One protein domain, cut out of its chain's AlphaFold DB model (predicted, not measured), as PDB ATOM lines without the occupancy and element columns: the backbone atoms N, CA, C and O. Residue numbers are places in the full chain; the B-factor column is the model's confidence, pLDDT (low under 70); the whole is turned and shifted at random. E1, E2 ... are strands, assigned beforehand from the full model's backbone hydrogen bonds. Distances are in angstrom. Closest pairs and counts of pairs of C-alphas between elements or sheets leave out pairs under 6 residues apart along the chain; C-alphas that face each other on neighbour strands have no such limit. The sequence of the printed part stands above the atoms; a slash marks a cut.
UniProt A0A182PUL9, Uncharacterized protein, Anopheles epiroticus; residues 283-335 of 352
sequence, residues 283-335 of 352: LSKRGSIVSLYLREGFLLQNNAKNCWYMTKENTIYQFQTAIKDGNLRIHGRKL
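What this domain is: This is residues 283 to 335 of the 352 residues of an uncharacterized protein of Anopheles epiroticus (UniProt A0A182PUL9). Two small three-stranded sheets lie face to face as a sandwich with crossed strands: the larger, strongly twisted sheet E4, E5, E6 forms one layer, and the smaller sheet E1, E2, E3 covers part of it. The long hairpin of E5 and E6 runs the length of the larger layer and bends on the way, and the chain passes once from one layer to the other, between E3 and E4. The printed part has 53 residues with six named strands, E1 to E6 in order along the chain, and no named helix; the class is all strand. Both sheets are antiparallel, in the orders E1 - E2 - E3 and E4 - E5 - E6. The whole is compact and rounded, with a radius of gyration of the C-alphas of 10.7 A and spans of 29 by 27 by 22 A.

Where its parts are: E5, the longest strand by residues, holds residues 316 to 325 and measures 24.1 A from first to last C-alpha; it begins at C-alpha 316 at (67.399, 153.283, 139.906). E6, residues 327 to 334, measures 20.9 A and ends at C-alpha 334 at (71.233, 157.956, 139.023). E4, residues 308 to 310, is 7.1 A long. In the other sheet E2, residues 289 to 295, measures 18.5 A. E1, residues 283 to 286, is 10.3 A long and begins at C-alpha 283 at (83.925, 143.904, 148.439). E3, residues 298 to 301, is 10.1 A long.

How they stand to each other: In the larger sheet E5 is the inner strand, and E4 and E6 are its edge strands. E5 bends by 73 degrees at residue 320. E5 and E6 form a hairpin, antiparallel with 154 degrees between their N-to-C directions; N 318 and O 333 are 2.8 A apart and N 329 and O 323 are 2.9 A apart, both within hydrogen-bond range. E4 and E5 form another antiparallel hairpin, with N 317 and O 309 within hydrogen-bond range at 2.9 A. These three strands are a meander, each strand the antiparallel neighbour of the one before, and E1, E2 and E3 are a second one. There E2 is the inner strand. The hairpin of E1 and E2 has 157 degrees between directions, and N 291 and O 284 are within hydrogen-bond range at 2.8 A. The hairpin of E2 and E3 has 165 degrees, and N 292 and O 300 are within hydrogen-bond range at 2.8 A. The two sheets make a sandwich, two sheets face to face: the parts that face each other are 8.9 A centre to centre, their best planes are 6 degrees apart, and the strands of the one stand at 74 degrees to those of the other. The closest C-alphas of E2 and E5 are those of Val 290 and Thr 321, 6.0 A apart. Those of E3 and E5 are Gln 301 and Phe 319, 6.7 A apart. Those of E1 and E5 are Leu 283 and Ala 322, 7.5 A apart. E6 is apart from E1, E2 and E3.

The domain as a whole: The two C-alphas farthest apart are those of Gly 287 and Glu 313, 32.0 A. The printed residues run from 283 to 335 without a gap, and the first and last C-alphas are 23.3 A apart. No link is long: the link from E3 to E4, with six residues, is short, and the other four are tight. The mean pLDDT of the printed part is 91.1, and no printed residue is under 70.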
ATOM      1  N   LEU A 283      83.457 143.050 149.521       91.81
ATOM      2  CA  LEU A 283      83.925 143.904 148.439       91.81
ATOM      3  C   LEU A 283      85.214 143.305 147.888       91.81
ATOM      4  O   LEU A 283      86.149 143.052 148.643       91.81
ATOM      5  N   SER A 284      85.271 143.096 146.578       91.25
ATOM      6  CA  SER A 284      86.489 142.673 145.895       91.25
ATOM      7  C   SER A 284      86.746 143.536 144.668       91.25
ATOM      8  O   SER A 284      85.823 144.029 144.013       91.25
ATOM      9  N   LYS A 285      88.027 143.737 144.361       91.62
ATOM     10  CA  LYS A 285      88.474 144.484 143.189       91.62
ATOM     11  C   LYS A 285      89.457 143.628 142.408       91.62
ATOM     12  O   LYS A 285      90.450 143.166 142.960       91.62
ATOM     13  N   ARG A 286      89.180 143.418 141.122       89.88
ATOM     14  CA  ARG A 286      90.064 142.701 140.199       89.88
ATOM     15  C   ARG A 286      90.266 143.564 138.959       89.88
ATOM     16  O   ARG A 286      89.376 143.670 138.118       89.88
ATOM     17  N   GLY A 287      91.427 144.212 138.873       89.12
ATOM     18  CA  GLY A 287      91.687 145.229 137.853       89.12
ATOM     19  C   GLY A 287      90.722 146.413 137.988       89.12
ATOM     20  O   GLY A 287      90.599 147.002 139.063       89.12
ATOM     21  N   SER A 288      90.018 146.741 136.904       90.31
ATOM     22  CA  SER A 288      88.988 147.790 136.868       90.31
ATOM     23  C   SER A 288      87.623 147.342 137.405       90.31
ATOM     24  O   SER A 288      86.770 148.191 137.674       90.31
ATOM     25  N   ILE A 289      87.406 146.034 137.585       92.38
ATOM     26  CA  ILE A 289      86.118 145.500 138.025       92.38
ATOM     27  C   ILE A 289      86.034 145.538 139.550       92.38
ATOM     28  O   ILE A 289      86.837 144.916 140.249       92.38
ATOM     29  N   VAL A 290      85.021 146.233 140.055       94.31
ATOM     30  CA  VAL A 290      84.609 146.268 141.457       94.31
ATOM     31  C   VAL A 290      83.379 145.379 141.604       94.31
ATOM     32  O   VAL A 290      82.396 145.564 140.888       94.31
ATOM     33  N   SER A 291      83.445 144.413 142.516       93.81
ATOM     34  CA  SER A 291      82.357 143.484 142.828       93.81
ATOM     35  C   SER A 291      81.951 143.636 144.287       93.81
ATOM     36  O   SER A 291      82.784 143.475 145.179       93.81
ATOM     37  N   LEU A 292      80.676 143.925 144.524       94.19
ATOM     38  CA  LEU A 292      80.088 144.055 145.849       94.19
ATOM     39  C   LEU A 292      78.996 142.999 146.020       94.19
ATOM     40  O   LEU A 292      77.945 143.084 145.389       94.19
ATOM     41  N   TYR A 293      79.224 142.037 146.906       91.69
ATOM     42  CA  TYR A 293      78.175 141.140 147.369       91.69
ATOM     43  C   TYR A 293      77.526 141.737 148.613       91.69
ATOM     44  O   TYR A 293      78.163 141.852 149.661       91.69
ATOM     45  N   LEU A 294      76.255 142.114 148.497       89.12
ATOM     46  CA  LEU A 294      75.484 142.678 149.611       89.12
ATOM     47  C   LEU A 294      74.876 141.594 150.497       89.12
ATOM     48  O   LEU A 294      74.788 141.751 151.710       89.12
ATOM     49  N   ARG A 295      74.452 140.502 149.866       87.38
ATOM     50  CA  ARG A 295      73.943 139.280 150.479       87.38
ATOM     51  C   ARG A 295      74.086 138.147 149.474       87.38
ATOM     52  O   ARG A 295      74.437 138.373 148.313       87.38
ATOM     53  N   GLU A 296      73.762 136.944 149.909       80.62
ATOM     54  CA  GLU A 296      73.693 135.800 149.017       80.62
ATOM     55  C   GLU A 296      72.753 136.062 147.828       80.62
ATOM     56  O   GLU A 296      71.646 136.579 147.989       80.62
ATOM     57  N   GLY A 297      73.233 135.763 146.617       80.38
ATOM     58  CA  GLY A 297      72.481 135.964 145.376       80.38
ATOM     59  C   GLY A 297      72.255 137.424 144.965       80.38
ATOM     60  O   GLY A 297      71.525 137.654 144.007       80.38
ATOM     61  N   PHE A 298      72.852 138.409 145.654       88.50
ATOM     62  CA  PHE A 298      72.758 139.819 145.266       88.50
ATOM     63  C   PHE A 298      74.138 140.455 145.085       88.50
ATOM     64  O   PHE A 298      74.767 140.936 146.036       88.50
ATOM     65  N   LEU A 299      74.590 140.436 143.831       91.75
ATOM     66  CA  LEU A 299      75.872 140.957 143.379       91.75
ATOM     67  C   LEU A 299      75.677 142.262 142.604       91.75
ATOM     68  O   LEU A 299      74.882 142.313 141.667       91.75
ATOM     69  N   LEU A 300      76.466 143.279 142.948       94.56
ATOM     70  CA  LEU A 300      76.666 144.470 142.129       94.56
ATOM     71  C   LEU A 300      78.062 144.457 141.516       94.56
ATOM     72  O   LEU A 300      79.054 144.227 142.212       94.56
ATOM     73  N   GLN A 301      78.144 144.722 140.216       93.75
ATOM     74  CA  GLN A 301      79.412 144.849 139.505       93.75
ATOM     75  C   GLN A 301      79.393 146.060 138.588       93.75
ATOM     76  O   GLN A 301      78.404 146.325 137.915       93.75
ATOM     77  N   ASN A 302      80.511 146.776 138.503       92.62
ATOM     78  CA  ASN A 302      80.661 147.921 137.598       92.62
ATOM     79  C   ASN A 302      80.972 147.475 136.152       92.62
ATOM     80  O   ASN A 302      81.800 148.069 135.464       92.62
ATOM     81  N   ASN A 303      80.330 146.396 135.697       87.94
ATOM     82  CA  ASN A 303      80.459 145.864 134.343       87.94
ATOM     83  C   ASN A 303      79.122 145.995 133.579       87.94
ATOM     84  O   ASN A 303      78.263 146.792 133.941       87.94
ATOM     85  N   ALA A 304      78.942 145.283 132.463       84.75
ATOM     86  CA  ALA A 304      77.702 145.366 131.681       84.75
ATOM     87  C   ALA A 304      76.524 144.560 132.270       84.75
ATOM     88  O   ALA A 304      75.392 144.715 131.817       84.75
ATOM     89  N   LYS A 305      76.794 143.669 133.223       87.19
ATOM     90  CA  LYS A 305      75.840 142.835 133.957       87.19
ATOM     91  C   LYS A 305      75.805 143.290 135.411       87.19
ATOM     92  O   LYS A 305      76.784 143.821 135.916       87.19
ATOM     93  N   ASN A 306      74.686 143.074 136.100       90.94
ATOM     94  CA  ASN A 306      74.596 143.341 137.544       90.94
ATOM     95  C   ASN A 306      74.989 144.780 137.953       90.94
ATOM     96  O   ASN A 306      75.334 145.030 139.104       90.94
ATOM     97  N   CYS A 307      74.969 145.730 137.016       93.56
ATOM     98  CA  CYS A 307      75.378 147.107 137.263       93.56
ATOM     99  C   CYS A 307      74.209 148.020 137.584       93.56
ATOM    100  O   CYS A 307      74.439 149.171 137.915       93.56
ATOM    101  N   TRP A 308      72.975 147.537 137.505       93.62
ATOM    102  CA  TRP A 308      71.784 148.307 137.835       93.62
ATOM    103  C   TRP A 308      71.167 147.779 139.119       93.62
ATOM    104  O   TRP A 308      71.073 146.566 139.312       93.62
ATOM    105  N   TYR A 309      70.739 148.689 139.984       92.62
ATOM    106  CA  TYR A 309      70.011 148.363 141.205       92.62
ATOM    107  C   TYR A 309      68.957 149.424 141.498       92.62
ATOM    108  O   TYR A 309      69.076 150.570 141.062       92.62
ATOM    109  N   MET A 310      67.933 149.026 142.247       91.44
ATOM    110  CA  MET A 310      66.857 149.899 142.705       91.44
ATOM    111  C   MET A 310      66.951 150.078 144.222       91.44
ATOM    112  O   MET A 310      67.246 149.122 144.944       91.44
ATOM    113  N   THR A 311      66.755 151.306 144.701       90.69
ATOM    114  CA  THR A 311      66.675 151.617 146.135       90.69
ATOM    115  C   THR A 311      65.260 151.396 146.671       90.69
ATOM    116  O   THR A 311      64.329 151.167 145.905       90.69
ATOM    117  N   LYS A 312      65.079 151.475 147.995       87.44
ATOM    118  CA  LYS A 312      63.751 151.345 148.623       87.44
ATOM    119  C   LYS A 312      62.812 152.501 148.267       87.44
ATOM    120  O   LYS A 312      61.603 152.364 148.379       87.44
ATOM    121  N   GLU A 313      63.370 153.621 147.825       88.75
ATOM    122  CA  GLU A 313      62.662 154.800 147.327       88.75
ATOM    123  C   GLU A 313      62.409 154.711 145.809       88.75
ATOM    124  O   GLU A 313      62.286 155.736 145.139       88.75
ATOM    125  N   ASN A 314      62.417 153.499 145.237       86.75
ATOM    126  CA  ASN A 314      62.186 153.212 143.815       86.75
ATOM    127  C   ASN A 314      63.092 153.997 142.854       86.75
ATOM    128  O   ASN A 314      62.753 154.240 141.696       86.75
ATOM    129  N   THR A 315      64.277 154.398 143.322       91.06
ATOM    130  CA  THR A 315      65.251 155.106 142.494       91.06
ATOM    131  C   THR A 315      66.263 154.121 141.925       91.06
ATOM    132  O   THR A 315      66.859 153.330 142.655       91.06
ATOM    133  N   ILE A 316      66.487 154.185 140.615       93.75
ATOM    134  CA  ILE A 316      67.399 153.283 139.906       93.75
ATOM    135  C   ILE A 316      68.773 153.940 139.757       93.75
ATOM    136  O   ILE A 316      68.889 155.093 139.340       93.75
ATOM    137  N   TYR A 317      69.823 153.183 140.058       95.75
ATOM    138  CA  TYR A 317      71.212 153.612 139.937       95.75
ATOM    139  C   TYR A 317      72.036 152.602 139.145       95.75
ATOM    140  O   TYR A 317      71.852 151.389 139.263       95.75
ATOM    141  N   GLN A 318      73.001 153.116 138.388       95.81
ATOM    142  CA  GLN A 318      74.091 152.333 137.834       95.81
ATOM    143  C   GLN A 318      75.259 152.296 138.825       95.81
ATOM    144  O   GLN A 318      75.890 153.325 139.069       95.81
ATOM    145  N   PHE A 319      75.584 151.130 139.365       96.31
ATOM    146  CA  PHE A 319      76.726 150.892 140.237       96.31
ATOM    147  C   PHE A 319      78.053 151.254 139.553       96.31
ATOM    148  O   PHE A 319      78.339 150.806 138.443       96.31
ATOM    149  N   GLN A 320      78.871 152.058 140.236       95.38
ATOM    150  CA  GLN A 320      80.201 152.470 139.773       95.38
ATOM    151  C   GLN A 320      81.302 151.882 140.657       95.38
ATOM    152  O   GLN A 320      82.289 151.349 140.154       95.38
ATOM    153  N   THR A 321      81.142 151.991 141.977       94.75
ATOM    154  CA  THR A 321      82.101 151.480 142.960       94.75
ATOM    155  C   THR A 321      81.464 151.417 144.349       94.75
ATOM    156  O   THR A 321      80.383 151.963 144.582       94.75
ATOM    157  N   ALA A 322      82.149 150.780 145.293       94.19
ATOM    158  CA  ALA A 322      81.822 150.838 146.707       94.19
ATOM    159  C   ALA A 322      83.093 150.980 147.544       94.19
ATOM    160  O   ALA A 322      84.167 150.535 147.139       94.19
ATOM    161  N   ILE A 323      82.955 151.603 148.710       92.06
ATOM    162  CA  ILE A 323      84.032 151.834 149.672       92.06
ATOM    163  C   ILE A 323      83.564 151.297 151.022       92.06
ATOM    164  O   ILE A 323      82.437 151.565 151.443       92.06
ATOM    165  N   LYS A 324      84.423 150.527 151.693       86.88
ATOM    166  CA  LYS A 324      84.181 150.004 153.040       86.88
ATOM    167  C   LYS A 324      85.208 150.633 153.980       86.88
ATOM    168  O   LYS A 324      86.335 150.163 154.049       86.88
ATOM    169  N   ASP A 325      84.808 151.716 154.637       82.69
ATOM    170  CA  ASP A 325      85.630 152.483 155.581       82.69
ATOM    171  C   ASP A 325      84.762 152.809 156.804       82.69
ATOM    172  O   ASP A 325      83.990 153.770 156.796       82.69
ATOM    173  N   GLY A 326      84.733 151.883 157.769       82.31
ATOM    174  CA  GLY A 326      83.735 151.821 158.847       82.31
ATOM    175  C   GLY A 326      82.344 151.408 158.346       82.31
ATOM    176  O   GLY A 326      81.874 150.311 158.639       82.31
ATOM    177  N   ASN A 327      81.727 152.250 157.515       87.75
ATOM    178  CA  ASN A 327      80.431 152.012 156.879       87.75
ATOM    179  C   ASN A 327      80.580 151.702 155.382       87.75
ATOM    180  O   ASN A 327      81.468 152.221 154.699       87.75
ATOM    181  N   LEU A 328      79.682 150.865 154.850       90.81
ATOM    182  CA  LEU A 328      79.610 150.592 153.416       90.81
ATOM    183  C   LEU A 328      78.962 151.778 152.695       90.81
ATOM    184  O   LEU A 328      77.787 152.071 152.902       90.81
ATOM    185  N   ARG A 329      79.715 152.420 151.802       92.44
ATOM    186  CA  ARG A 329      79.223 153.476 150.908       92.44
ATOM    187  C   ARG A 329      79.208 152.970 149.472       92.44
ATOM    188  O   ARG A 329      80.217 152.468 148.980       92.44
ATOM    189  N   ILE A 330      78.066 153.101 148.803       94.38
ATOM    190  CA  ILE A 330      77.870 152.692 147.407       94.38
ATOM    191  C   ILE A 330      77.782 153.948 146.546       94.38
ATOM    192  O   ILE A 330      76.960 154.822 146.806       94.38
ATOM    193  N   HIS A 331      78.610 154.021 145.508       94.19
ATOM    194  CA  HIS A 331      78.589 155.105 144.536       94.19
ATOM    195  C   HIS A 331      77.983 154.608 143.225       94.19
ATOM    196  O   HIS A 331      78.424 153.604 142.654       94.19
ATOM    197  N   GLY A 332      76.991 155.339 142.725       95.31
ATOM    198  CA  GLY A 332      76.318 155.026 141.475       95.31
ATOM    199  C   GLY A 332      75.849 156.270 140.731       95.31
ATOM    200  O   GLY A 332      75.739 157.351 141.306       95.31
ATOM    201  N   ARG A 333      75.569 156.119 139.435       95.69
ATOM    202  CA  ARG A 333      74.958 157.159 138.595       95.69
ATOM    203  C   ARG A 333      73.447 156.978 138.599       95.69
ATOM    204  O   ARG A 333      72.972 155.907 138.230       95.69
ATOM    205  N   LYS A 334      72.700 157.996 139.018       95.75
ATOM    206  CA  LYS A 334      71.233 157.956 139.023       95.75
ATOM    207  C   LYS A 334      70.707 157.863 137.589       95.75
ATOM    208  O   LYS A 334      71.130 158.636 136.731       95.75
ATOM    209  N   LEU A 335      69.783 156.940 137.341       94.56
ATOM    210  CA  LEU A 335      69.033 156.898 136.091       94.56
ATOM    211  C   LEU A 335      67.960 157.992 136.117       94.56
ATOM    212  O   LEU A 335      67.166 158.069 137.054       94.56
TER     213      LEU A 335